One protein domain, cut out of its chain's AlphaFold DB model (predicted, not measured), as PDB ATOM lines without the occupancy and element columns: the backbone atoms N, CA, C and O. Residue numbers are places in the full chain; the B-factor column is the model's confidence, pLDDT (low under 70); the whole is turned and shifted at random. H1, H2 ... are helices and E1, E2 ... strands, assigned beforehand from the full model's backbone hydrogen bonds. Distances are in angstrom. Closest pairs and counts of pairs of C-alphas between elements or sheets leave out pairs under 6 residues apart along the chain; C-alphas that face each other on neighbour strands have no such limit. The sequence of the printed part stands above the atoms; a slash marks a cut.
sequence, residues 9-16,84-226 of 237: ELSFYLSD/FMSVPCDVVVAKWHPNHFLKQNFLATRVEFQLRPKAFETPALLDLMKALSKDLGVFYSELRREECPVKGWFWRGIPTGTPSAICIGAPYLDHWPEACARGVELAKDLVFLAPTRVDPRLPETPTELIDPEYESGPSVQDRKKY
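What this domain is: This is residues 9 to 16 and 84 to 226 of the 237 residues of an uncharacterized protein of Boseongicola aestuarii (UniProt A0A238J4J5). What would one see first? A twisted sheet of seven strands curls round one helix, H3, on one face; on the other side lie the small helix H5 and much of the long unnamed stretches 145 to 164 and 194 to 226, while H1 lies away from the sheet at one end of the longest axis. What is it made of? The 151 printed residues, under half of them in named elements, hold five named helices and seven named strands in the order E1 E2 H1 E3 H2 H3 E4 E5 H4 H5 E6 E7; the class is mixed, helices and strands. The sheet, antiparallel throughout, runs E2 E3 E1 E4 E5 E7 E6. How large is it? It is compact, with a radius of gyration of the C-alphas of 15.8 A, yet elongated, spanning 52 by 30 by 28 A.

Where its parts are: What comes first? E1 is residues 9 to 14, 16.5 A long, from C-alpha 9 at (98.017, 165.225, 136.313). After the cut come E2, residues 84 to 86, 7.0 A, and H1, residues 90 to 96, 9.9 A. What follows the stretch 97 to 108? E3, residues 109 to 115, is 19.3 A long, and H2, residues 117 to 121, is 8.3 A. H3, residues 124 to 135, is 16.0 A long and begins at C-alpha 124 (109.264, 156.257, 131.722); E4, residues 140 to 144, is 13.2 A. What completes the elements? E5 is residues 165 to 169, 13.8 A; H4 is residues 172 to 175, 5.1 A; H5 is residues 177 to 182, 8.7 A. E6, residues 184 to 187, is 9.2 A, and E7, residues 190 to 193, is 10.3 A and ends at C-alpha 193 (111.543, 171.185, 129.278).

How they stand to each other: How are the strands joined? Inner strand E1 is antiparallel to E3, with N 12 and O 111 at 2.8 A, and to E4, with N 11 and O 142 at 2.9 A. E2, an edge strand, pairs with E3 through N 84 and O 112, 2.8 A. E4 and E5 form a hairpin with N 167 and O 141 at 2.9 A; E5 and E7 have N 168 and O 191 at 2.8 A, and the hairpin E6 and E7 has N 184 and O 192 at 2.8 A. Where are the helices? H3 is on the sheet, which curls round it; its closest C-alphas to E4 are those of Ser 133 and Ser 141, 6.8 A. H5 is on the opposite face, over E7 at a height over the sheet of 8.8 A, with the C-alphas of Cys 180 and Val 191 closest at 6.4 A. H4 only grazes the sheet with residues 172 to 173, while H2, only just, and H1 are not on it, with 4 and 1 pairs of C-alphas within 10 A. What repeats, and how do the helix backbones run? E3, H2 H3, E4 and E5, H4 H5, E6 are split strand-helix-strand units, two same-way strands with another between them in the sheet, each with a right-handed crossover. Every O i to N i+4 pair is within hydrogen-bond range in H1, H3 and H5; H2 has 0 of 1, with 1 of 2 O i to N i+3 pairs within range, and H4 is too short for such a pair.

The domain as a whole: How far does it reach? The two C-alphas farthest apart, those of Pro 98 and Val 198, are 53.9 A apart. Where is the cut? Residues 17 to 83 are not printed, and C-alphas 16 and 84 are 17.3 A apart. Which links are long, and where is confidence low? The links H1 to E3 and E4 to E5 are long, with 12 and 20 residues. Mean pLDDT of the printed part is 89.2, and residues 97 to 103 and 214 to 221 are under 70.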
ATOM      1  N   GLU A   9      98.547 165.382 137.671       96.38
ATOM      2  CA  GLU A   9      98.017 165.225 136.313       96.38
ATOM      3  C   GLU A   9      99.112 165.307 135.244       96.38
ATOM      4  O   GLU A   9     100.087 166.048 135.369       96.38
ATOM      5  N   LEU A  10      98.932 164.550 134.164       97.75
ATOM      6  CA  LEU A  10      99.646 164.719 132.903       97.75
ATOM      7  C   LEU A  10      98.614 165.126 131.847       97.75
ATOM      8  O   LEU A  10      97.709 164.350 131.549       97.75
ATOM      9  N   SER A  11      98.729 166.339 131.315       97.81
ATOM     10  CA  SER A  11      97.742 166.929 130.402       97.81
ATOM     11  C   SER A  11      98.354 167.251 129.043       97.81
ATOM     12  O   SER A  11      99.473 167.754 128.971       97.81
ATOM     13  N   PHE A  12      97.600 167.013 127.972       97.94
ATOM     14  CA  PHE A  12      97.965 167.319 126.589       97.94
ATOM     15  C   PHE A  12      96.873 168.151 125.926       97.94
ATOM     16  O   PHE A  12      95.691 167.839 126.088       97.94
ATOM     17  N   TYR A  13      97.275 169.156 125.150       96.94
ATOM     18  CA  TYR A  13      96.375 170.059 124.443       96.94
ATOM     19  C   TYR A  13      96.707 170.100 122.947       96.94
ATOM     20  O   TYR A  13      97.860 170.303 122.553       96.94
ATOM     21  N   LEU A  14      95.686 169.880 122.118       95.38
ATOM     22  CA  LEU A  14      95.797 169.793 120.663       95.38
ATOM     23  C   LEU A  14      94.793 170.733 119.995       95.38
ATOM     24  O   LEU A  14      93.681 170.924 120.493       95.38
ATOM     25  N   SER A  15      95.175 171.296 118.851       92.75
ATOM     26  CA  SER A  15      94.336 172.223 118.087       92.75
ATOM     27  C   SER A  15      93.395 171.518 117.107       92.75
ATOM     28  O   SER A  15      92.294 172.006 116.871       92.75
ATOM     29  N   ASP A  16      93.789 170.363 116.562       93.94
ATOM     30  CA  ASP A  16      92.995 169.631 115.571       93.94
ATOM     31  C   ASP A  16      92.187 168.490 116.214       93.94
ATOM     32  O   ASP A  16      92.630 167.343 116.342       93.94
ATOM     33  N   PHE A  84      90.891 161.037 131.173       95.81
ATOM     34  CA  PHE A  84      89.775 161.847 130.724       95.81
ATOM     35  C   PHE A  84      90.127 162.500 129.404       95.81
ATOM     36  O   PHE A  84      91.279 162.851 129.143       95.81
ATOM     37  N   MET A  85      89.115 162.667 128.569       96.00
ATOM     38  CA  MET A  85      89.271 163.316 127.285       96.00
ATOM     39  C   MET A  85      88.161 164.320 127.067       96.00
ATOM     40  O   MET A  85      87.137 164.363 127.743       96.00
ATOM     41  N   SER A  86      88.434 165.201 126.132       94.19
ATOM     42  CA  SER A  86      87.618 166.343 125.813       94.19
ATOM     43  C   SER A  86      87.923 166.643 124.366       94.19
ATOM     44  O   SER A  86      88.951 167.245 124.078       94.19
ATOM     45  N   VAL A  87      87.102 166.112 123.461       95.06
ATOM     46  CA  VAL A  87      87.379 166.093 122.021       95.06
ATOM     47  C   VAL A  87      86.285 166.892 121.312       95.06
ATOM     48  O   VAL A  87      85.244 166.333 120.973       95.06
ATOM     49  N   PRO A  88      86.468 168.206 121.104       92.62
ATOM     50  CA  PRO A  88      85.467 169.075 120.486       92.62
ATOM     51  C   PRO A  88      85.412 168.895 118.954       92.62
ATOM     52  O   PRO A  88      85.483 169.867 118.206       92.62
ATOM     53  N   CYS A  89      85.320 167.650 118.478       92.88
ATOM     54  CA  CYS A  89      85.204 167.306 117.061       92.88
ATOM     55  C   CYS A  89      83.781 167.529 116.531       92.88
ATOM     56  O   CYS A  89      82.838 167.738 117.299       92.88
ATOM     57  N   ASP A  90      83.602 167.427 115.215       92.19
ATOM     58  CA  ASP A  90      82.326 167.698 114.545       92.19
ATOM     59  C   ASP A  90      81.178 166.823 115.067       92.19
ATOM     60  O   ASP A  90      80.052 167.300 115.197       92.19
ATOM     61  N   VAL A  91      81.458 165.565 115.432       92.12
ATOM     62  CA  VAL A  91      80.469 164.639 116.009       92.12
ATOM     63  C   VAL A  91      79.954 165.156 117.352       92.12
ATOM     64  O   VAL A  91      78.744 165.229 117.580       92.12
ATOM     65  N   VAL A  92      80.869 165.565 118.234       90.25
ATOM     66  CA  VAL A  92      80.525 166.129 119.544       90.25
ATOM     67  C   VAL A  92      79.818 167.464 119.355       90.25
ATOM     68  O   VAL A  92      78.750 167.679 119.925       90.25
ATOM     69  N   VAL A  93      80.337 168.347 118.502       87.69
ATOM     70  CA  VAL A  93      79.683 169.630 118.244       87.69
ATOM     71  C   VAL A  93      78.274 169.412 117.704       87.69
ATOM     72  O   VAL A  93      77.354 170.000 118.251       87.69
ATOM     73  N   ALA A  94      78.042 168.531 116.731       87.56
ATOM     74  CA  ALA A  94      76.702 168.263 116.206       87.56
ATOM     75  C   ALA A  94      75.716 167.769 117.285       87.56
ATOM     76  O   ALA A  94      74.545 168.150 117.260       87.56
ATOM     77  N   LYS A  95      76.190 166.982 118.262       85.69
ATOM     78  CA  LYS A  95      75.404 166.510 119.418       85.69
ATOM     79  C   LYS A  95      74.979 167.662 120.346       85.69
ATOM     80  O   LYS A  95      73.858 167.651 120.850       85.69
ATOM     81  N   TRP A  96      75.834 168.671 120.547       78.44
ATOM     82  CA  TRP A  96      75.615 169.768 121.513       78.44
ATOM     83  C   TRP A  96      75.152 171.105 120.893       78.44
ATOM     84  O   TRP A  96      74.489 171.903 121.561       78.44
ATOM     85  N   HIS A  97      75.450 171.349 119.615       66.50
ATOM     86  CA  HIS A  97      75.193 172.584 118.861       66.50
ATOM     87  C   HIS A  97      73.721 173.024 118.792       66.50
ATOM     88  O   HIS A  97      73.488 174.233 118.816       66.50
ATOM     89  N   PRO A  98      72.700 172.137 118.772       60.19
ATOM     90  CA  PRO A  98      71.307 172.589 118.814       60.19
ATOM     91  C   PRO A  98      70.974 173.376 120.090       60.19
ATOM     92  O   PRO A  98      70.031 174.163 120.093       60.19
ATOM     93  N   ASN A  99      71.750 173.173 121.161       57.09
ATOM     94  CA  ASN A  99      71.460 173.689 122.495       57.09
ATOM     95  C   ASN A  99      72.458 174.760 122.972       57.09
ATOM     96  O   ASN A  99      72.150 175.490 123.914       57.09
ATOM     97  N   HIS A 100      73.636 174.886 122.344       58.06
ATOM     98  CA  HIS A 100      74.696 175.791 122.801       58.06
ATOM     99  C   HIS A 100      75.469 176.438 121.640       58.06
ATOM    100  O   HIS A 100      76.011 175.755 120.775       58.06
ATOM    101  N   PHE A 101      75.593 177.770 121.670       62.00
ATOM    102  CA  PHE A 101      76.451 178.535 120.757       62.00
ATOM    103  C   PHE A 101      77.923 178.393 121.187       62.00
ATOM    104  O   PHE A 101      78.493 179.277 121.832       62.00
ATOM    105  N   LEU A 102      78.529 177.243 120.900       62.72
ATOM    106  CA  LEU A 102      79.946 176.997 121.164       62.72
ATOM    107  C   LEU A 102      80.781 177.631 120.045       62.72
ATOM    108  O   LEU A 102      80.732 177.192 118.898       62.72
ATOM    109  N   LYS A 103      81.570 178.667 120.364       66.50
ATOM    110  CA  LYS A 103      82.582 179.178 119.427       66.50
ATOM    111  C   LYS A 103      83.713 178.153 119.325       66.50
ATOM    112  O   LYS A 103      84.528 178.060 120.239       66.50
ATOM    113  N   GLN A 104      83.757 177.423 118.212       70.44
ATOM    114  CA  GLN A 104      84.732 176.353 117.967       70.44
ATOM    115  C   GLN A 104      86.190 176.827 118.052       70.44
ATOM    116  O   GLN A 104      87.038 176.089 118.529       70.44
ATOM    117  N   ASN A 105      86.468 178.084 117.696       74.69
ATOM    118  CA  ASN A 105      87.831 178.634 117.623       74.69
ATOM    119  C   ASN A 105      88.575 178.719 118.971       74.69
ATOM    120  O   ASN A 105      89.743 179.082 118.985       74.69
ATOM    121  N   PHE A 106      87.905 178.463 120.098       79.81
ATOM    122  CA  PHE A 106      88.518 178.457 121.435       79.81
ATOM    123  C   PHE A 106      88.577 177.058 122.047       79.81
ATOM    124  O   PHE A 106      88.976 176.901 123.204       79.81
ATOM    125  N   LEU A 107      88.100 176.060 121.307       87.25
ATOM    126  CA  LEU A 107      88.046 174.695 121.774       87.25
ATOM    127  C   LEU A 107      89.366 174.005 121.440       87.25
ATOM    128  O   LEU A 107      89.825 174.048 120.303       87.25
ATOM    129  N   ALA A 108      89.959 173.363 122.435       92.44
ATOM    130  CA  ALA A 108      91.118 172.505 122.264       92.44
ATOM    131  C   ALA A 108      90.740 171.081 122.653       92.44
ATOM    132  O   ALA A 108      89.989 170.864 123.611       92.44
ATOM    133  N   THR A 109      91.303 170.107 121.944       95.12
ATOM    134  CA  THR A 109      91.286 168.741 122.452       95.12
ATOM    135  C   THR A 109      92.159 168.685 123.688       95.12
ATOM    136  O   THR A 109      93.308 169.123 123.648       95.12
ATOM    137  N   ARG A 110      91.627 168.119 124.767       96.19
ATOM    138  CA  ARG A 110      92.359 167.883 126.010       96.19
ATOM    139  C   ARG A 110      92.354 166.396 126.327       96.19
ATOM    140  O   ARG A 110      91.295 165.772 126.345       96.19
ATOM    141  N   VAL A 111      93.535 165.854 126.603       97.38
ATOM    142  CA  VAL A 111      93.717 164.507 127.158       97.38
ATOM    143  C   VAL A 111      94.391 164.661 128.514       97.38
ATOM    144  O   VAL A 111      95.479 165.222 128.600       97.38
ATOM    145  N   GLU A 112      93.745 164.179 129.567       96.88
ATOM    146  CA  GLU A 112      94.209 164.278 130.950       96.88
ATOM    147  C   GLU A 112      94.403 162.875 131.522       96.88
ATOM    148  O   GLU A 112      93.478 162.068 131.540       96.88
ATOM    149  N   PHE A 113      95.594 162.594 132.033       97.25
ATOM    150  CA  PHE A 113      95.907 161.386 132.780       97.25
ATOM    151  C   PHE A 113      96.035 161.745 134.258       97.25
ATOM    152  O   PHE A 113      96.951 162.473 134.647       97.25
ATOM    153  N   GLN A 114      95.165 161.192 135.101       96.19
ATOM    154  CA  GLN A 114      95.285 161.347 136.546       96.19
ATOM    155  C   GLN A 114      96.366 160.419 137.089       96.19
ATOM    156  O   GLN A 114      96.317 159.197 136.919       96.19
ATOM    157  N   LEU A 115      97.352 161.003 137.760       95.81
ATOM    158  CA  LEU A 115      98.535 160.316 138.255       95.81
ATOM    159  C   LEU A 115      98.330 159.846 139.690       95.81
ATOM    160  O   LEU A 115      97.760 160.533 140.536       95.81
ATOM    161  N   ARG A 116      98.881 158.673 139.998       94.62
ATOM    162  CA  ARG A 116      99.102 158.253 141.385       94.62
ATOM    163  C   ARG A 116     100.387 158.904 141.915       94.62
ATOM    164  O   ARG A 116     101.311 159.087 141.127       94.62
ATOM    165  N   PRO A 117     100.540 159.146 143.231       92.81
ATOM    166  CA  PRO A 117     101.740 159.798 143.774       92.81
ATOM    167  C   PRO A 117     103.075 159.151 143.354       92.81
ATOM    168  O   PRO A 117     104.033 159.841 143.016       92.81
ATOM    169  N   LYS A 118     103.124 157.812 143.274       93.38
ATOM    170  CA  LYS A 118     104.320 157.056 142.842       93.38
ATOM    171  C   LYS A 118     104.664 157.204 141.354       93.38
ATOM    172  O   LYS A 118     105.736 156.784 140.929       93.38
ATOM    173  N   ALA A 119     103.781 157.786 140.543       94.94
ATOM    174  CA  ALA A 119     104.027 157.992 139.119       94.94
ATOM    175  C   ALA A 119     105.257 158.877 138.867       94.94
ATOM    176  O   ALA A 119     106.027 158.611 137.950       94.94
ATOM    177  N   PHE A 120     105.489 159.876 139.725       94.38
ATOM    178  CA  PHE A 120     106.609 160.819 139.611       94.38
ATOM    179  C   PHE A 120     107.978 160.182 139.864       94.38
ATOM    180  O   PHE A 120     109.001 160.789 139.568       94.38
ATOM    181  N   GLU A 121     108.005 158.966 140.409       93.50
ATOM    182  CA  GLU A 121     109.226 158.183 140.606       93.50
ATOM    183  C   GLU A 121     109.563 157.332 139.371       93.50
ATOM    184  O   GLU A 121     110.606 156.686 139.343       93.50
ATOM    185  N   THR A 122     108.695 157.311 138.349       94.00
ATOM    186  CA  THR A 122     108.834 156.472 137.150       94.00
ATOM    187  C   THR A 122     109.458 157.275 136.003       94.00
ATOM    188  O   THR A 122     108.756 158.080 135.392       94.00
ATOM    189  N   PRO A 123     110.734 157.048 135.620       93.44
ATOM    190  CA  PRO A 123     111.375 157.806 134.537       93.44
ATOM    191  C   PRO A 123     110.634 157.693 133.198       93.44
ATOM    192  O   PRO A 123     110.514 158.678 132.472       93.44
ATOM    193  N   ALA A 124     110.044 156.522 132.929       96.44
ATOM    194  CA  ALA A 124     109.264 156.257 131.722       96.44
ATOM    195  C   ALA A 124     108.018 157.155 131.578       96.44
ATOM    196  O   ALA A 124     107.463 157.249 130.488       96.44
ATOM    197  N   LEU A 125     107.583 157.846 132.641       97.38
ATOM    198  CA  LEU A 125     106.511 158.839 132.550       97.38
ATOM    199  C   LEU A 125     106.923 160.039 131.684       97.38
ATOM    200  O   LEU A 125     106.127 160.503 130.870       97.38
ATOM    201  N   LEU A 126     108.165 160.520 131.823       97.81
ATOM    202  CA  LEU A 126     108.675 161.606 130.980       97.81
ATOM    203  C   LEU A 126     108.888 161.136 129.540       97.81
ATOM    204  O   LEU A 126     108.645 161.901 128.611       97.81
ATOM    205  N   ASP A 127     109.304 159.885 129.342       98.19
ATOM    206  CA  ASP A 127     109.445 159.315 127.999       98.19
ATOM    207  C   ASP A 127     108.084 159.182 127.307       98.19
ATOM    208  O   ASP A 127     107.951 159.555 126.141       98.19
ATOM    209  N   LEU A 128     107.052 158.750 128.041       98.50
ATOM    210  CA  LEU A 128     105.676 158.725 127.548       98.50
ATOM    211  C   LEU A 128     105.174 160.135 127.219       98.50
ATOM    212  O   LEU A 128     104.614 160.336 126.144       98.50
ATOM    213  N   MET A 129     105.407 161.116 128.097       98.50
ATOM    214  CA  MET A 129     105.033 162.511 127.848       98.50
ATOM    215  C   MET A 129     105.663 163.044 126.557       98.50
ATOM    216  O   MET A 129     104.957 163.622 125.731       98.50
ATOM    217  N   LYS A 130     106.968 162.835 126.354       98.62
ATOM    218  CA  LYS A 130     107.670 163.262 125.134       98.62
ATOM    219  C   LYS A 130     107.108 162.576 123.892       98.62
ATOM    220  O   LYS A 130     106.842 163.248 122.900       98.62
ATOM    221  N   ALA A 131     106.924 161.255 123.954       98.56
ATOM    222  CA  ALA A 131     106.427 160.472 122.829       98.56
ATOM    223  C   ALA A 131     105.006 160.893 122.441       98.56
ATOM    224  O   ALA A 131     104.777 161.223 121.286       98.56
ATOM    225  N   LEU A 132     104.087 160.991 123.407       98.62
ATOM    226  CA  LEU A 132     102.725 161.465 123.157       98.62
ATOM    227  C   LEU A 132     102.711 162.898 122.631       98.62
ATOM    228  O   LEU A 132     102.008 163.179 121.671       98.62
ATOM    229  N   SER A 133     103.518 163.795 123.202       98.56
ATOM    230  CA  SER A 133     103.576 165.190 122.741       98.56
ATOM    231  C   SER A 133     103.983 165.283 121.270       98.56
ATOM    232  O   SER A 133     103.390 166.037 120.503       98.56
ATOM    233  N   LYS A 134     104.971 164.477 120.872       98.25
ATOM    234  CA  LYS A 134     105.442 164.394 119.492       98.25
ATOM    235  C   LYS A 134     104.422 163.732 118.567       98.25
ATOM    236  O   LYS A 134     104.085 164.306 117.539       98.25
ATOM    237  N   ASP A 135     103.952 162.538 118.919       98.31
ATOM    238  CA  ASP A 135     103.105 161.709 118.054       98.31
ATOM    239  C   ASP A 135     101.705 162.319 117.871       98.31
ATOM    240  O   ASP A 135     101.068 162.109 116.841       98.31
ATOM    241  N   LEU A 136     101.245 163.109 118.847       97.88
ATOM    242  CA  LEU A 136      99.973 163.826 118.795       97.88
ATOM    243  C   LEU A 136     100.082 165.257 118.249       97.88
ATOM    244  O   LEU A 136      99.053 165.900 118.073       97.88
ATOM    245  N   GLY A 137     101.290 165.774 117.998       96.19
ATOM    246  CA  GLY A 137     101.474 167.148 117.518       96.19
ATOM    247  C   GLY A 137     100.897 168.198 118.475       96.19
ATOM    248  O   GLY A 137     100.170 169.095 118.054       96.19
ATOM    249  N   VAL A 138     101.166 168.056 119.776       96.88
ATOM    250  CA  VAL A 138     100.603 168.955 120.796       96.88
ATOM    251  C   VAL A 138     101.168 170.365 120.657       96.88
ATOM    252  O   VAL A 138     102.359 170.539 120.401       96.88
ATOM    253  N   PHE A 139     100.341 171.382 120.903       96.38
ATOM    254  CA  PHE A 139     100.845 172.752 121.050       96.38
ATOM    255  C   PHE A 139     101.295 173.036 122.489       96.38
ATOM    256  O   PHE A 139     102.128 173.912 122.726       96.38
ATOM    257  N   TYR A 140     100.754 172.296 123.463       97.50
ATOM    258  CA  TYR A 140     101.148 172.377 124.864       97.50
ATOM    259  C   TYR A 140     100.872 171.056 125.585       97.50
ATOM    260  O   TYR A 140      99.840 170.414 125.375       97.50
ATOM    261  N   SER A 141     101.777 170.650 126.468       98.12
ATOM    262  CA  SER A 141     101.522 169.595 127.446       98.12
ATOM    263  C   SER A 141     102.269 169.882 128.740       98.12
ATOM    264  O   SER A 141     103.295 170.561 128.737       98.12
ATOM    265  N   GLU A 142     101.767 169.366 129.856       97.94
ATOM    266  CA  GLU A 142     102.393 169.560 131.162       97.94
ATOM    267  C   GLU A 142     102.221 168.355 132.083       97.94
ATOM    268  O   GLU A 142     101.239 167.615 132.012       97.94
ATOM    269  N   LEU A 143     103.190 168.192 132.980       97.88
ATOM    270  CA  LEU A 143     103.173 167.235 134.077       97.88
ATOM    271  C   LEU A 143     103.133 168.004 135.398       97.88
ATOM    272  O   LEU A 143     104.063 168.752 135.694       97.88
ATOM    273  N   ARG A 144     102.110 167.796 136.226       96.25
ATOM    274  CA  ARG A 144     101.891 168.511 137.492       96.25
ATOM    275  C   ARG A 144     101.686 167.549 138.645       96.25
ATOM    276  O   ARG A 144     101.005 166.550 138.483       96.25
ATOM    277  N   ARG A 145     102.208 167.886 139.827       95.00
ATOM    278  CA  ARG A 145     101.919 167.166 141.087       95.00
ATOM    279  C   ARG A 145     100.562 167.527 141.691       95.00
ATOM    280  O   ARG A 145     100.097 166.851 142.598       95.00
ATOM    281  N   GLU A 146      99.958 168.586 141.180       92.44
ATOM    282  CA  GLU A 146      98.653 169.097 141.570       92.44
ATOM    283  C   GLU A 146      97.703 169.003 140.376       92.44
ATOM    284  O   GLU A 146      98.120 168.751 139.244       92.44
ATOM    285  N   GLU A 147      96.424 169.220 140.643       89.56
ATOM    286  CA  GLU A 147      95.389 169.331 139.624       89.56
ATOM    287  C   GLU A 147      95.688 170.492 138.649       89.56
ATOM    288  O   GLU A 147      96.177 171.561 139.037       89.56
ATOM    289  N   CYS A 148      95.437 170.294 137.352       87.00
ATOM    290  CA  CYS A 148      95.512 171.364 136.362       87.00
ATOM    291  C   CYS A 148      94.296 172.294 136.533       87.00
ATOM    292  O   CYS A 148      93.159 171.804 136.550       87.00
ATOM    293  N   PRO A 149      94.491 173.626 136.628       85.56
ATOM    294  CA  PRO A 149      93.390 174.574 136.794       85.56
ATOM    295  C   PRO A 149      92.522 174.703 135.535       85.56
ATOM    296  O   PRO A 149      91.363 175.102 135.633       85.56
ATOM    297  N   VAL A 150      93.041 174.343 134.354       83.25
ATOM    298  CA  VAL A 150      92.262 174.354 133.110       83.25
ATOM    299  C   VAL A 150      91.307 173.169 133.102       83.25
ATOM    300  O   VAL A 150      91.717 172.009 133.099       83.25
ATOM    301  N   LYS A 151      90.009 173.476 133.068       79.12
ATOM    302  CA  LYS A 151      88.925 172.490 133.045       79.12
ATOM    303  C   LYS A 151      88.123 172.577 131.752       79.12
ATOM    304  O   LYS A 151      87.739 173.658 131.307       79.12
ATOM    305  N   GLY A 152      87.806 171.410 131.194       81.81
ATOM    306  CA  GLY A 152      86.952 171.277 130.014       81.81
ATOM    307  C   GLY A 152      87.657 171.595 128.693       81.81
ATOM    308  O   GLY A 152      88.856 171.379 128.545       81.81
ATOM    309  N   TRP A 153      86.868 172.044 127.712       83.12
ATOM    310  CA  TRP A 153      87.272 172.127 126.299       83.12
ATOM    311  C   TRP A 153      87.820 173.499 125.906       83.12
ATOM    312  O   TRP A 153      88.377 173.647 124.827       83.12
ATOM    313  N   PHE A 154      87.637 174.519 126.746       86.50
ATOM    314  CA  PHE A 154      88.045 175.884 126.432       86.50
ATOM    315  C   PHE A 154      89.491 176.111 126.837       86.50
ATOM    316  O   PHE A 154      89.799 176.187 128.026       86.50
ATOM    317  N   TRP A 155      90.356 176.297 125.847       89.00
ATOM    318  CA  TRP A 155      91.703 176.766 126.109       89.00
ATOM    319  C   TRP A 155      91.681 178.275 126.351       89.00
ATOM    320  O   TRP A 155      91.046 179.017 125.600       89.00
ATOM    321  N   ARG A 156      92.351 178.727 127.411       88.00
ATOM    322  CA  ARG A 156      92.401 180.145 127.804       88.00
ATOM    323  C   ARG A 156      93.805 180.705 127.899       88.00
ATOM    324  O   ARG A 156      93.957 181.916 127.898       88.00
ATOM    325  N   GLY A 157      94.810 179.848 127.928       91.44
ATOM    326  CA  GLY A 157      96.189 180.227 128.153       91.44
ATOM    327  C   GLY A 157      96.899 179.131 128.928       91.44
ATOM    328  O   GLY A 157      96.307 178.112 129.283       91.44
ATOM    329  N   ILE A 158      98.180 179.354 129.168       93.62
ATOM    330  CA  ILE A 158      99.043 178.449 129.905       93.62
ATOM    331  C   ILE A 158      98.659 178.505 131.395       93.62
ATOM    332  O   ILE A 158      98.638 179.596 131.971       93.62
ATOM    333  N   PRO A 159      98.360 177.357 132.025       92.00
ATOM    334  CA  PRO A 159      98.010 177.277 133.440       92.00
ATOM    335  C   PRO A 159      99.024 177.953 134.372       92.00
ATOM    336  O   PRO A 159     100.234 177.763 134.228       92.00
ATOM    337  N   THR A 160      98.538 178.681 135.380       89.81
ATOM    338  CA  THR A 160      99.374 179.237 136.456       89.81
ATOM    339  C   THR A 160      99.877 178.148 137.396       89.81
ATOM    340  O   THR A 160      99.188 177.161 137.644       89.81
ATOM    341  N   GLY A 161     101.078 178.321 137.954       89.12
ATOM    342  CA  GLY A 161     101.722 177.369 138.869       89.12
ATOM    343  C   GLY A 161     102.995 176.753 138.284       89.12
ATOM    344  O   GLY A 161     103.439 177.130 137.203       89.12
ATOM    345  N   THR A 162     103.597 175.813 139.016       88.94
ATOM    346  CA  THR A 162     104.919 175.258 138.673       88.94
ATOM    347  C   THR A 162     104.799 173.807 138.204       88.94
ATOM    348  O   THR A 162     104.828 172.891 139.037       88.94
ATOM    349  N   PRO A 163     104.674 173.548 136.889       95.69
ATOM    350  CA  PRO A 163     104.716 172.186 136.381       95.69
ATOM    351  C   PRO A 163     106.084 171.538 136.649       95.69
ATOM    352  O   PRO A 163     107.114 172.191 136.794       95.69
ATOM    353  N   SER A 164     106.091 170.211 136.731       96.50
ATOM    354  CA  SER A 164     107.304 169.392 136.832       96.50
ATOM    355  C   SER A 164     107.990 169.189 135.480       96.50
ATOM    356  O   SER A 164     109.187 168.934 135.452       96.50
ATOM    357  N   ALA A 165     107.253 169.268 134.374       98.06
ATOM    358  CA  ALA A 165     107.777 169.261 133.009       98.06
ATOM    359  C   ALA A 165     106.725 169.843 132.059       98.06
ATOM    360  O   ALA A 165     105.533 169.782 132.367       98.06
ATOM    361  N   ILE A 166     107.160 170.368 130.914       98.19
ATOM    362  CA  ILE A 166     106.290 170.911 129.864       98.19
ATOM    363  C   ILE A 166     106.803 170.538 128.469       98.19
ATOM    364  O   ILE A 166     108.009 170.392 128.265       98.19
ATOM    365  N   CYS A 167     105.893 170.431 127.504       98.31
ATOM    366  CA  CYS A 167     106.210 170.584 126.085       98.31
ATOM    367  C   CYS A 167     105.508 171.827 125.551       98.31
ATOM    368  O   CYS A 167     104.355 172.088 125.893       98.31
ATOM    369  N   ILE A 168     106.193 172.561 124.686       97.25
ATOM    370  CA  ILE A 168     105.692 173.778 124.059       97.25
ATOM    371  C   ILE A 168     105.901 173.641 122.554       97.25
ATOM    372  O   ILE A 168     107.021 173.390 122.106       97.25
ATOM    373  N   GLY A 169     104.826 173.787 121.786       96.06
ATOM    374  CA  GLY A 169     104.850 173.873 120.330       96.06
ATOM    375  C   GLY A 169     104.386 175.242 119.835       96.06
ATOM    376  O   GLY A 169     104.214 176.183 120.614       96.06
ATOM    377  N   ALA A 170     104.183 175.370 118.527       90.69
ATOM    378  CA  ALA A 170     103.613 176.585 117.946       90.69
ATOM    379  C   ALA A 170     102.195 176.883 118.505       90.69
ATOM    380  O   ALA A 170     101.430 175.949 118.740       90.69
ATOM    381  N   PRO A 171     101.826 178.165 118.706       89.44
ATOM    382  CA  PRO A 171     102.630 179.359 118.424       89.44
ATOM    383  C   PRO A 171     103.509 179.810 119.599       89.44
ATOM    384  O   PRO A 171     104.196 180.820 119.502       89.44
ATOM    385  N   TYR A 172     103.507 179.101 120.725       93.75
ATOM    386  CA  TYR A 172     104.183 179.562 121.938       93.75
ATOM    387  C   TYR A 172     105.705 179.653 121.819       93.75
ATOM    388  O   TYR A 172     106.318 180.390 122.586       93.75
ATOM    389  N   LEU A 173     106.314 178.963 120.854       92.75
ATOM    390  CA  LEU A 173     107.756 179.038 120.614       92.75
ATOM    391  C   LEU A 173     108.242 180.469 120.348       92.75
ATOM    392  O   LEU A 173     109.241 180.896 120.925       92.75
ATOM    393  N   ASP A 174     107.496 181.243 119.560       92.31
ATOM    394  CA  ASP A 174     107.872 182.619 119.214       92.31
ATOM    395  C   ASP A 174     107.678 183.595 120.383       92.31
ATOM    396  O   ASP A 174     108.298 184.657 120.439       92.31
ATOM    397  N   HIS A 175     106.829 183.222 121.340       93.56
ATOM    398  CA  HIS A 175     106.446 184.059 122.473       93.56
ATOM    399  C   HIS A 175     107.085 183.629 123.798       93.56
ATOM    400  O   HIS A 175     106.947 184.324 124.799       93.56
ATOM    401  N   TRP A 176     107.814 182.509 123.816       95.25
ATOM    402  CA  TRP A 176     108.516 182.011 124.997       95.25
ATOM    403  C   TRP A 176     109.978 181.653 124.674       95.25
ATOM    404  O   TRP A 176     110.390 180.491 124.779       95.25
ATOM    405  N   PRO A 177     110.809 182.646 124.296       95.06
ATOM    406  CA  PRO A 177     112.175 182.405 123.826       95.06
ATOM    407  C   PRO A 177     113.068 181.755 124.886       95.06
ATOM    408  O   PRO A 177     113.941 180.956 124.551       95.06
ATOM    409  N   GLU A 178     112.843 182.049 126.170       95.62
ATOM    410  CA  GLU A 178     113.594 181.421 127.260       95.62
ATOM    411  C   GLU A 178     113.357 179.905 127.315       95.62
ATOM    412  O   GLU A 178     114.304 179.134 127.485       95.62
ATOM    413  N   ALA A 179     112.111 179.462 127.113       94.50
ATOM    414  CA  ALA A 179     111.799 178.043 127.073       94.50
ATOM    415  C   ALA A 179     112.428 177.358 125.853       94.50
ATOM    416  O   ALA A 179     112.991 176.272 125.974       94.50
ATOM    417  N   CYS A 180     112.431 178.029 124.701       94.25
ATOM    418  CA  CYS A 180     113.109 177.530 123.506       94.25
ATOM    419  C   CYS A 180     114.623 177.393 123.710       94.25
ATOM    420  O   CYS A 180     115.213 176.398 123.302       94.25
ATOM    421  N   ALA A 181     115.254 178.366 124.374       95.50
ATOM    422  CA  ALA A 181     116.696 178.369 124.609       95.50
ATOM    423  C   ALA A 181     117.156 177.299 125.616       95.50
ATOM    424  O   ALA A 181     118.289 176.827 125.536       95.50
ATOM    425  N   ARG A 182     116.301 176.943 126.583       95.81
ATOM    426  CA  ARG A 182     116.627 176.002 127.672       95.81
ATOM    427  C   ARG A 182     116.139 174.579 127.414       95.81
ATOM    428  O   ARG A 182     116.627 173.644 128.048       95.81
ATOM    429  N   GLY A 183     115.157 174.414 126.537       96.38
ATOM    430  CA  GLY A 183     114.560 173.124 126.243       96.38
ATOM    431  C   GLY A 183     115.332 172.281 125.237       96.38
ATOM    432  O   GLY A 183     116.325 172.694 124.643       96.38
ATOM    433  N   VAL A 184     114.849 171.056 125.057       97.12
ATOM    434  CA  VAL A 184     115.347 170.099 124.069       97.12
ATOM    435  C   VAL A 184     114.306 169.960 122.970       97.12
ATOM    436  O   VAL A 184     113.153 169.630 123.249       97.12
ATOM    437  N   GLU A 185     114.706 170.181 121.723       97.62
ATOM    438  CA  GLU A 185     113.845 169.953 120.562       97.62
ATOM    439  C   GLU A 185     113.478 168.460 120.459       97.62
ATOM    440  O   GLU A 185     114.350 167.591 120.383       97.62
ATOM    441  N   LEU A 186     112.178 168.147 120.490       97.06
ATOM    442  CA  LEU A 186     111.661 166.780 120.325       97.06
ATOM    443  C   LEU A 186     111.326 166.457 118.865       97.06
ATOM    444  O   LEU A 186     111.423 165.305 118.419       97.06
ATOM    445  N   ALA A 187     110.866 167.477 118.154       96.12
ATOM    446  CA  ALA A 187     110.503 167.480 116.751       96.12
ATOM    447  C   ALA A 187     110.541 168.928 116.257       96.12
ATOM    448  O   ALA A 187     110.606 169.858 117.064       96.12
ATOM    449  N   LYS A 188     110.443 169.103 114.938       94.94
ATOM    450  CA  LYS A 188     110.295 170.428 114.345       94.94
ATOM    451  C   LYS A 188     109.130 171.155 115.029       94.94
ATOM    452  O   LYS A 188     108.034 170.604 115.100       94.94
ATOM    453  N   ASP A 189     109.392 172.363 115.514       94.50
ATOM    454  CA  ASP A 189     108.414 173.228 116.178       94.50
ATOM    455  C   ASP A 189     107.815 172.628 117.473       94.50
ATOM    456  O   ASP A 189     106.686 172.952 117.846       94.50
ATOM    457  N   LEU A 190     108.575 171.787 118.194       97.69
ATOM    458  CA  LEU A 190     108.192 171.247 119.506       97.69
ATOM    459  C   LEU A 190     109.396 171.109 120.451       97.69
ATOM    460  O   LEU A 190     110.330 170.341 120.199       97.69
ATOM    461  N   VAL A 191     109.335 171.787 121.597       98.19
ATOM    462  CA  VAL A 191     110.397 171.823 122.610       98.19
ATOM    463  C   VAL A 191     109.913 171.212 123.925       98.19
ATOM    464  O   VAL A 191     108.818 171.512 124.389       98.19
ATOM    465  N   PHE A 192     110.741 170.378 124.552       98.44
ATOM    466  CA  PHE A 192     110.507 169.799 125.878       98.44
ATOM    467  C   PHE A 192     111.403 170.423 126.939       98.44
ATOM    468  O   PHE A 192     112.608 170.576 126.735       98.44
ATOM    469  N   LEU A 193     110.831 170.691 128.110       97.75
ATOM    470  CA  LEU A 193     111.543 171.185 129.278       97.75
ATOM    471  C   LEU A 193     111.207 170.362 130.518       97.75
ATOM    472  O   LEU A 193     110.046 170.095 130.822       97.75
ATOM    473  N   ALA A 194     112.240 170.029 131.283       97.25
ATOM    474  CA  ALA A 194     112.122 169.488 132.629       97.25
ATOM    475  C   ALA A 194     113.298 169.989 133.482       97.25
ATOM    476  O   ALA A 194     114.394 170.171 132.942       97.25
ATOM    477  N   PRO A 195     113.111 170.178 134.801       94.50
ATOM    478  CA  PRO A 195     114.198 170.469 135.719       94.50
ATOM    479  C   PRO A 195     115.343 169.461 135.597       94.50
ATOM    480  O   PRO A 195     115.140 168.248 135.527       94.50
ATOM    481  N   THR A 196     116.566 169.972 135.630       93.25
ATOM    482  CA  THR A 196     117.798 169.183 135.662       93.25
ATOM    483  C   THR A 196     118.547 169.429 136.970       93.25
ATOM    484  O   THR A 196     118.173 170.270 137.785       93.25
ATOM    485  N   ARG A 197     119.654 168.709 137.189       91.75
ATOM    486  CA  ARG A 197     120.528 168.970 138.347       91.75
ATOM    487  C   ARG A 197     121.197 170.346 138.297       91.75
ATOM    488  O   ARG A 197     121.523 170.884 139.347       91.75
ATOM    489  N   VAL A 198     121.448 170.864 137.095       91.38
ATOM    490  CA  VAL A 198     122.129 172.151 136.880       91.38
ATOM    491  C   VAL A 198     121.122 173.296 136.857       91.38
ATOM    492  O   VAL A 198     121.426 174.396 137.303       91.38
ATOM    493  N   ASP A 199     119.915 173.011 136.381       91.62
ATOM    494  CA  ASP A 199     118.847 173.979 136.206       91.62
ATOM    495  C   ASP A 199     117.544 173.428 136.812       91.62
ATOM    496  O   ASP A 199     116.791 172.720 136.138       91.62
ATOM    497  N   PRO A 200     117.309 173.653 138.118       92.81
ATOM    498  CA  PRO A 200     116.279 172.948 138.878       92.81
ATOM    499  C   PRO A 200     114.875 173.549 138.734       92.81
ATOM    500  O   PRO A 200     113.951 173.094 139.406       92.81
ATOM    501  N   ARG A 201     114.697 174.593 137.921       93.75
ATOM    502  CA  ARG A 201     113.414 175.289 137.753       93.75
ATOM    503  C   ARG A 201     113.065 175.359 136.284       93.75
ATOM    504  O   ARG A 201     113.960 175.429 135.463       93.75
ATOM    505  N   LEU A 202     111.785 175.378 135.946       95.62
ATOM    506  CA  LEU A 202     111.357 175.755 134.600       95.62
ATOM    507  C   LEU A 202     111.424 177.286 134.439       95.62
ATOM    508  O   LEU A 202     111.450 177.989 135.455       95.62
ATOM    509  N   PRO A 203     111.515 177.817 133.207       94.38
ATOM    510  CA  PRO A 203     111.318 179.246 132.967       94.38
ATOM    511  C   PRO A 203     109.934 179.673 133.454       94.38
ATOM    512  O   PRO A 203     108.990 178.881 133.432       94.38
ATOM    513  N   GLU A 204     109.818 180.921 133.899       94.31
ATOM    514  CA  GLU A 204     108.516 181.485 134.246       94.31
ATOM    515  C   GLU A 204     107.690 181.681 132.971       94.31
ATOM    516  O   GLU A 204     108.216 182.063 131.922       94.31
ATOM    517  N   THR A 205     106.392 181.389 133.055       94.81
ATOM    518  CA  THR A 205     105.457 181.633 131.958       94.81
ATOM    519  C   THR A 205     105.313 183.145 131.743       94.81
ATOM    520  O   THR A 205     104.958 183.844 132.696       94.81
ATOM    521  N   PRO A 206     105.543 183.677 130.527       94.50
ATOM    522  CA  PRO A 206     105.308 185.085 130.227       94.50
ATOM    523  C   PRO A 206     103.852 185.466 130.506       94.50
ATOM    524  O   PRO A 206     102.933 184.705 130.195       94.50
ATOM    525  N   THR A 207     103.625 186.644 131.091       91.31
ATOM    526  CA  THR A 207     102.296 187.082 131.553       91.31
ATOM    527  C   THR A 207     101.253 187.098 130.434       91.31
ATOM    528  O   THR A 207     100.084 186.814 130.668       91.31
ATOM    529  N   GLU A 208     101.670 187.376 129.204       90.12
ATOM    530  CA  GLU A 208     100.842 187.371 128.000       90.12
ATOM    531  C   GLU A 208     100.408 185.976 127.522       90.12
ATOM    532  O   GLU A 208      99.539 185.883 126.652       90.12
ATOM    533  N   LEU A 209     101.009 184.904 128.052       92.31
ATOM    534  CA  LEU A 209     100.643 183.518 127.744       92.31
ATOM    535  C   LEU A 209      99.748 182.900 128.814       92.31
ATOM    536  O   LEU A 209      99.108 181.886 128.546       92.31
ATOM    537  N   ILE A 210      99.739 183.469 130.020       91.50
ATOM    538  CA  ILE A 210      99.067 182.909 131.192       91.50
ATOM    539  C   ILE A 210      97.542 182.919 130.998       91.50
ATOM    540  O   ILE A 210      96.976 183.897 130.510       91.50
ATOM    541  N   ASP A 211      96.876 181.831 131.401       88.81
ATOM    542  CA  ASP A 211      95.420 181.819 131.593       88.81
ATOM    543  C   ASP A 211      95.059 182.902 132.627       88.81
ATOM    544  O   ASP A 211      95.507 182.789 133.769       88.81
ATOM    545  N   PRO A 212      94.285 183.948 132.271       82.75
ATOM    546  CA  PRO A 212      94.089 185.142 133.102       82.75
ATOM    547  C   PRO A 212      93.350 184.925 134.438       82.75
ATOM    548  O   PRO A 212      92.999 185.909 135.079       82.75
ATOM    549  N   GLU A 213      93.149 183.672 134.858       72.56
ATOM    550  CA  GLU A 213      92.430 183.206 136.045       72.56
ATOM    551  C   GLU A 213      90.976 183.712 136.109       72.56
ATOM    552  O   GLU A 213      90.631 184.885 135.978       72.56
ATOM    553  N   TYR A 214      90.044 182.777 136.252       61.28
ATOM    554  CA  TYR A 214      88.623 183.076 136.122       61.28
ATOM    555  C   TYR A 214      88.026 183.641 137.417       61.28
ATOM    556  O   TYR A 214      87.733 182.887 138.342       61.28
ATOM    557  N   GLU A 215      87.702 184.936 137.437       54.41
ATOM    558  CA  GLU A 215      86.642 185.472 138.300       54.41
ATOM    559  C   GLU A 215      85.290 185.383 137.558       54.41
ATOM    560  O   GLU A 215      85.152 185.724 136.382       54.41
ATOM    561  N   SER A 216      84.276 184.828 138.218       46.41
ATOM    562  CA  SER A 216      83.044 184.292 137.617       46.41
ATOM    563  C   SER A 216      82.239 185.228 136.685       46.41
ATOM    564  O   SER A 216      81.913 186.348 137.065       46.41
ATOM    565  N   GLY A 217      81.781 184.725 135.520       53.31
ATOM    566  CA  GLY A 217      80.729 185.332 134.677       53.31
ATOM    567  C   GLY A 217      80.566 184.692 133.270       53.31
ATOM    568  O   GLY A 217      81.567 184.341 132.640       53.31
ATOM    569  N   PRO A 218      79.341 184.578 132.700       44.12
ATOM    570  CA  PRO A 218      78.966 183.519 131.740       44.12
ATOM    571  C   PRO A 218      79.244 183.760 130.241       44.12
ATOM    572  O   PRO A 218      78.727 183.020 129.410       44.12
ATOM    573  N   SER A 219      80.035 184.759 129.838       62.97
ATOM    574  CA  SER A 219      80.275 184.984 128.399       62.97
ATOM    575  C   SER A 219      81.652 184.508 127.939       62.97
ATOM    576  O   SER A 219      82.652 185.158 128.230       62.97
ATOM    577  N   VAL A 220      81.685 183.417 127.167       63.66
ATOM    578  CA  VAL A 220      82.825 182.950 126.338       63.66
ATOM    579  C   VAL A 220      83.237 184.015 125.298       63.66
ATOM    580  O   VAL A 220      84.275 183.923 124.660       63.66
ATOM    581  N   GLN A 221      82.428 185.062 125.101       65.31
ATOM    582  CA  GLN A 221      82.680 186.095 124.093       65.31
ATOM    583  C   GLN A 221      83.660 187.184 124.550       65.31
ATOM    584  O   GLN A 221      84.090 187.983 123.721       65.31
ATOM    585  N   ASP A 222      83.998 187.245 125.838       72.31
ATOM    586  CA  ASP A 222      84.904 188.265 126.361       72.31
ATOM    587  C   ASP A 222      86.368 187.883 126.096       72.31
ATOM    588  O   ASP A 222      86.911 186.989 126.743       72.31
ATOM    589  N   ARG A 223      87.015 188.584 125.154       70.44
ATOM    590  CA  ARG A 223      88.434 188.383 124.808       70.44
ATOM    591  C   ARG A 223      89.376 188.550 126.001       70.44
ATOM    592  O   ARG A 223      90.440 187.949 125.991       70.44
ATOM    593  N   LYS A 224      88.992 189.309 127.034       74.50
ATOM    594  CA  LYS A 224      89.806 189.479 128.251       74.50
ATOM    595  C   LYS A 224      89.928 188.196 129.080       74.50
ATOM    596  O   LYS A 224      90.720 188.161 130.010       74.50
ATOM    597  N   LYS A 225      89.151 187.159 128.750       76.94
ATOM    598  CA  LYS A 225      89.193 185.834 129.391       76.94
ATOM    599  C   LYS A 225      90.202 184.877 128.764       76.94
ATOM    600  O   LYS A 225      90.217 183.705 129.128       76.94
ATOM    601  N   TYR A 226      90.984 185.359 127.806       81.50
ATOM    602  CA  TYR A 226      91.987 184.588 127.095       81.50
ATOM    603  C   TYR A 226      93.327 185.312 127.178       81.50
ATOM    604  O   TYR A 226      93.377 186.545 127.182       81.50
TER     605      TYR A 226